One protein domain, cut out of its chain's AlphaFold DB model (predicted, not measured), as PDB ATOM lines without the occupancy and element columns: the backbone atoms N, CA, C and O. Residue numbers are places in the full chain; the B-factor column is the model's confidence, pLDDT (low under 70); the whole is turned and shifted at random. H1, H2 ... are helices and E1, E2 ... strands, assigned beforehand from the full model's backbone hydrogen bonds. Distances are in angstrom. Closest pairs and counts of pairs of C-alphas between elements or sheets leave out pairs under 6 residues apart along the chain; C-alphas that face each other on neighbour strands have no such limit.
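What this domain is: This is residues 20 to 60 of the 469 residues of the protein "Hypothetical protein" of Cyprideis torosa (UniProt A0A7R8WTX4). A two-stranded hairpin, E1 and E2, folds back alongside the long helix H2, with E1 the nearer strand, and the short helix H1 makes a corner with H2 on the side away from the hairpin. The result is one flat, small piece, in which H1, H2, E1 and E2 follow each other across the plane in the order of the chain. The printed part has 41 residues with two named helices followed by two named strands; the sheet has the order E1 - E2 and is antiparallel, and the class is mixed, helices and strands. It is only just compact, close to loose, with a radius of gyration of the C-alphas of 10.5 A, and the C-alphas span 28 by 23 by 8 A.

How they stand to each other: H1, residues 20 to 26, and H2, residues 28 to 42, touch only at the corner by their tight link, H2 with residues 30 to 31 alone; their closest C-alphas are those of Leu 24 and Ala 30, 5.4 A apart. Their lines stand at a steep tilt of 45 degrees, opposite ways. In H2 every O i to N i+4 pair is within hydrogen-bond range, and in H1 2 of 3 are. Between H2 and E1, residues 45 to 50, 7 pairs of C-alphas are within 8 A, and the closest are those of Ser 39 and Val 46, 6.0 A apart. Between H2 and E2, residues 54 to 59, 1 pair is within 8 A, the C-alphas of Leu 40 and Cys 59, 7.1 A apart. E1 and E2 form a hairpin, antiparallel with 168 degrees between their directions. Across it N 46 and O 58 are 2.8 A apart and N 54 and O 50 are 2.9 A apart, both within hydrogen-bond range. H1 is apart from E1 and from E2.

Where its parts are: H1 begins at Phe 20, whose C-alpha is at (35.662, 41.689, 29.638), and ends at Lys 26. H2 runs from Ser 28, C-alpha at (46.621, 36.340, 33.511), to Glu 42, and is 21.0 A from first to last C-alpha. E1 runs from Thr 45 to Ile 50 over 15.0 A. E2 runs from Phe 54 over 16.5 A to Cys 59, C-alpha at (41.591, 20.122, 19.671).

The domain as a whole: The two C-alphas farthest apart are those of Ala 22 and Leu 60, at 28.6 A. The printed part has no cut, and the links H1 to H2, H2 to E1 and E1 to E2 are tight. The mean pLDDT of the printed part is 87.6, and no printed residue is under 70.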
ATOM      1  N   PHE A  20      34.700  42.663  30.150       81.38
ATOM      2  CA  PHE A  20      35.662  41.689  29.638       81.38
ATOM      3  C   PHE A  20      37.078  42.260  29.522       81.38
ATOM      4  O   PHE A  20      38.031  41.597  29.918       81.38
ATOM      5  N   GLU A  21      37.239  43.491  29.042       84.12
ATOM      6  CA  GLU A  21      38.549  44.147  28.946       84.12
ATOM      7  C   GLU A  21      39.123  44.446  30.337       84.12
ATOM      8  O   GLU A  21      40.302  44.193  30.595       84.12
ATOM      9  N   ALA A  22      38.272  44.866  31.278       84.75
ATOM     10  CA  ALA A  22      38.660  45.077  32.671       84.75
ATOM     11  C   ALA A  22      39.097  43.776  33.381       84.75
ATOM     12  O   ALA A  22      39.980  43.798  34.239       84.75
ATOM     13  N   ILE A  23      38.508  42.627  33.036       88.19
ATOM     14  CA  ILE A  23      38.919  41.316  33.568       88.19
ATOM     15  C   ILE A  23      40.233  40.858  32.925       88.19
ATOM     16  O   ILE A  23      41.122  40.363  33.624       88.19
ATOM     17  N   LEU A  24      40.384  41.060  31.614       88.19
ATOM     18  CA  LEU A  24      41.598  40.706  30.880       88.19
ATOM     19  C   LEU A  24      42.814  41.490  31.370       88.19
ATOM     20  O   LEU A  24      43.905  40.938  31.414       88.19
ATOM     21  N   THR A  25      42.662  42.751  31.772       86.81
ATOM     22  CA  THR A  25      43.785  43.532  32.320       86.81
ATOM     23  C   THR A  25      44.237  43.035  33.695       86.81
ATOM     24  O   THR A  25      45.427  43.111  33.999       86.81
ATOM     25  N   LYS A  26      43.324  42.472  34.498       87.88
ATOM     26  CA  LYS A  26      43.574  42.074  35.894       87.88
ATOM     27  C   LYS A  26      43.976  40.614  36.091       87.88
ATOM     28  O   LYS A  26      44.565  40.295  37.118       87.88
ATOM     29  N   SER A  27      43.647  39.724  35.156       89.94
ATOM     30  CA  SER A  27      43.844  38.279  35.318       89.94
ATOM     31  C   SER A  27      44.653  37.686  34.167       89.94
ATOM     32  O   SER A  27      44.215  37.713  33.017       89.94
ATOM     33  N   SER A  28      45.822  37.111  34.477       88.31
ATOM     34  CA  SER A  28      46.621  36.340  33.511       88.31
ATOM     35  C   SER A  28      45.841  35.137  32.984       88.31
ATOM     36  O   SER A  28      45.765  34.950  31.776       88.31
ATOM     37  N   LEU A  29      45.154  34.412  33.871       89.50
ATOM     38  CA  LEU A  29      44.295  33.287  33.504       89.50
ATOM     39  C   LEU A  29      43.190  33.707  32.526       89.50
ATOM     40  O   LEU A  29      42.875  32.973  31.598       89.50
ATOM     41  N   ALA A  30      42.600  34.896  32.695       89.50
ATOM     42  CA  ALA A  30      41.591  35.380  31.753       89.50
ATOM     43  C   ALA A  30      42.180  35.644  30.357       89.50
ATOM     44  O   ALA A  30      41.510  35.372  29.360       89.50
ATOM     45  N   LYS A  31      43.426  36.141  30.275       89.88
ATOM     46  CA  LYS A  31      44.143  36.292  28.997       89.88
ATOM     47  C   LYS A  31      44.401  34.930  28.358       89.88
ATOM     48  O   LYS A  31      44.065  34.752  27.196       89.88
ATOM     49  N   GLU A  32      44.887  33.962  29.132       90.69
ATOM     50  CA  GLU A  32      45.127  32.592  28.661       90.69
ATOM     51  C   GLU A  32      43.832  31.929  28.164       90.69
ATOM     52  O   GLU A  32      43.797  31.384  27.067       90.69
ATOM     53  N   LEU A  33      42.718  32.046  28.897       90.69
ATOM     54  CA  LEU A  33      41.419  31.514  28.462       90.69
ATOM     55  C   LEU A  33      40.903  32.176  27.177       90.69
ATOM     56  O   LEU A  33      40.329  31.498  26.320       90.69
ATOM     57  N   ARG A  34      41.110  33.489  27.014       91.44
ATOM     58  CA  ARG A  34      40.808  34.189  25.758       91.44
ATOM     59  C   ARG A  34      41.670  33.647  24.622       91.44
ATOM     60  O   ARG A  34      41.146  33.391  23.541       91.44
ATOM     61  N   ASP A  35      42.961  33.461  24.857       90.56
ATOM     62  CA  ASP A  35      43.897  32.987  23.842       90.56
ATOM     63  C   ASP A  35      43.594  31.528  23.453       90.56
ATOM     64  O   ASP A  35      43.644  31.189  22.271       90.56
ATOM     65  N   ILE A  36      43.168  30.688  24.404       91.94
ATOM     66  CA  ILE A  36      42.609  29.348  24.159       91.94
ATOM     67  C   ILE A  36      41.369  29.444  23.261       91.94
ATOM     68  O   ILE A  36      41.296  28.761  22.241       91.94
ATOM     69  N   TYR A  37      40.408  30.312  23.593       91.56
ATOM     70  CA  TYR A  37      39.195  30.495  22.789       91.56
ATOM     71  C   TYR A  37      39.507  30.936  21.352       91.56
ATOM     72  O   TYR A  37      38.951  30.381  20.400       91.56
ATOM     73  N   LEU A  38      40.413  31.903  21.176       92.38
ATOM     74  CA  LEU A  38      40.839  32.369  19.855       92.38
ATOM     75  C   LEU A  38      41.558  31.259  19.077       92.38
ATOM     76  O   LEU A  38      41.217  31.017  17.919       92.38
ATOM     77  N   SER A  39      42.449  30.508  19.733       90.56
ATOM     78  CA  SER A  39      43.161  29.375  19.123       90.56
ATOM     79  C   SER A  39      42.191  28.297  18.624       90.56
ATOM     80  O   SER A  39      42.310  27.834  17.486       90.56
ATOM     81  N   LEU A  40      41.173  27.952  19.423       92.25
ATOM     82  CA  LEU A  40      40.114  27.012  19.032       92.25
ATOM     83  C   LEU A  40      39.269  27.542  17.872       92.25
ATOM     84  O   LEU A  40      38.890  26.781  16.981       92.25
ATOM     85  N   ARG A  41      38.964  28.842  17.860       90.38
ATOM     86  CA  ARG A  41      38.154  29.463  16.808       90.38
ATOM     87  C   ARG A  41      38.882  29.488  15.463       90.38
ATOM     88  O   ARG A  41      38.262  29.207  14.435       90.38
ATOM     89  N   GLU A  42      40.164  29.839  15.477       89.81
ATOM     90  CA  GLU A  42      40.980  30.045  14.279       89.81
ATOM     91  C   GLU A  42      41.545  28.732  13.734       89.81
ATOM     92  O   GLU A  42      41.342  28.422  12.563       89.81
ATOM     93  N   SER A  43      42.196  27.939  14.589       87.31
ATOM     94  CA  SER A  43      42.914  26.719  14.192       87.31
ATOM     95  C   SER A  43      42.210  25.421  14.594       87.31
ATOM     96  O   SER A  43      42.513  24.361  14.056       87.31
ATOM     97  N   GLY A  44      41.285  25.473  15.557       89.00
ATOM     98  CA  GLY A  44      40.698  24.275  16.159       89.00
ATOM     99  C   GLY A  44      41.620  23.547  17.138       89.00
ATOM    100  O   GLY A  44      41.196  22.539  17.688       89.00
ATOM    101  N   THR A  45      42.837  24.035  17.390       89.06
ATOM    102  CA  THR A  45      43.841  23.388  18.252       89.06
ATOM    103  C   THR A  45      44.273  24.297  19.396       89.06
ATOM    104  O   THR A  45      44.237  25.521  19.277       89.06
ATOM    105  N   VAL A  46      44.681  23.697  20.512       88.94
ATOM    106  CA  VAL A  46      45.246  24.378  21.680       88.94
ATOM    107  C   VAL A  46      46.487  23.622  22.113       88.94
ATOM    108  O   VAL A  46      46.441  22.410  22.301       88.94
ATOM    109  N   ASN A  47      47.580  24.354  22.298       85.75
ATOM    110  CA  ASN A  47      48.796  23.884  22.946       85.75
ATOM    111  C   ASN A  47      49.375  25.057  23.745       85.75
ATOM    112  O   ASN A  47      50.078  25.903  23.193       85.75
ATOM    113  N   GLN A  48      48.974  25.174  25.011       84.06
ATOM    114  CA  GLN A  48      49.340  26.299  25.875       84.06
ATOM    115  C   GLN A  48      49.634  25.830  27.301       84.06
ATOM    116  O   GLN A  48      49.174  24.775  27.727       84.06
ATOM    117  N   LEU A  49      50.391  26.633  28.050       84.44
ATOM    118  CA  LEU A  49      50.658  26.419  29.471       84.44
ATOM    119  C   LEU A  49      49.758  27.340  30.296       84.44
ATOM    120  O   LEU A  49      49.990  28.547  30.310       84.44
ATOM    121  N   ILE A  50      48.781  26.784  31.016       84.50
ATOM    122  CA  ILE A  50      48.010  27.558  31.992       84.50
ATOM    123  C   ILE A  50      48.906  27.909  33.179       84.50
ATOM    124  O   ILE A  50      49.599  27.046  33.731       84.50
ATOM    125  N   ASN A  51      48.901  29.183  33.567       83.31
ATOM    126  CA  ASN A  51      49.777  29.755  34.587       83.31
ATOM    127  C   ASN A  51      51.274  29.505  34.322       83.31
ATOM    128  O   ASN A  51      52.064  29.466  35.260       83.31
ATOM    129  N   HIS A  52      51.677  29.304  33.065       80.31
ATOM    130  CA  HIS A  52      53.048  28.956  32.666       80.31
ATOM    131  C   HIS A  52      53.579  27.594  33.150       80.31
ATOM    132  O   HIS A  52      54.755  27.309  32.930       80.31
ATOM    133  N   PHE A  53      52.757  26.733  33.764       83.00
ATOM    134  CA  PHE A  53      53.235  25.427  34.247       83.00
ATOM    135  C   PHE A  53      52.301  24.241  33.999       83.00
ATOM    136  O   PHE A  53      52.769  23.106  34.040       83.00
ATOM    137  N   PHE A  54      51.016  24.460  33.706       82.31
ATOM    138  CA  PHE A  54      50.085  23.379  33.384       82.31
ATOM    139  C   PHE A  54      49.904  23.241  31.869       82.31
ATOM    140  O   PHE A  54      49.165  24.034  31.283       82.31
ATOM    141  N   PRO A  55      50.549  22.268  31.202       83.25
ATOM    142  CA  PRO A  55      50.372  22.076  29.770       83.25
ATOM    143  C   PRO A  55      48.965  21.568  29.479       83.25
ATOM    144  O   PRO A  55      48.527  20.554  30.018       83.25
ATOM    145  N   ILE A  56      48.264  22.272  28.598       84.62
ATOM    146  CA  ILE A  56      46.963  21.882  28.079       84.62
ATOM    147  C   ILE A  56      47.084  21.728  26.572       84.62
ATOM    148  O   ILE A  56      47.465  22.659  25.857       84.62
ATOM    149  N   THR A  57      46.765  20.529  26.089       84.69
ATOM    150  CA  THR A  57      46.816  20.193  24.669       84.69
ATOM    151  C   THR A  57      45.562  19.430  24.268       84.69
ATOM    152  O   THR A  57      45.347  18.309  24.718       84.69
ATOM    153  N   PHE A  58      44.721  20.045  23.442       87.94
ATOM    154  CA  PHE A  58      43.517  19.420  22.889       87.94
ATOM    155  C   PHE A  58      43.103  20.106  21.585       87.94
ATOM    156  O   PHE A  58      43.602  21.182  21.247       87.94
ATOM    157  N   CYS A  59      42.175  19.501  20.850       89.44
ATOM    158  CA  CYS A  59      41.591  20.122  19.671       89.44
ATOM    159  C   CYS A  59      40.079  19.907  19.587       89.44
ATOM    160  O   CYS A  59      39.503  19.096  20.306       89.44
ATOM    161  N   LEU A  60      39.430  20.633  18.682       90.81
ATOM    162  CA  LEU A  60      38.069  20.372  18.226       90.81
ATOM    163  C   LEU A  60      38.164  19.528  16.953       90.81
ATOM    164  O   LEU A  60      38.384  20.107  15.886       90.81
TER     165      LEU A  60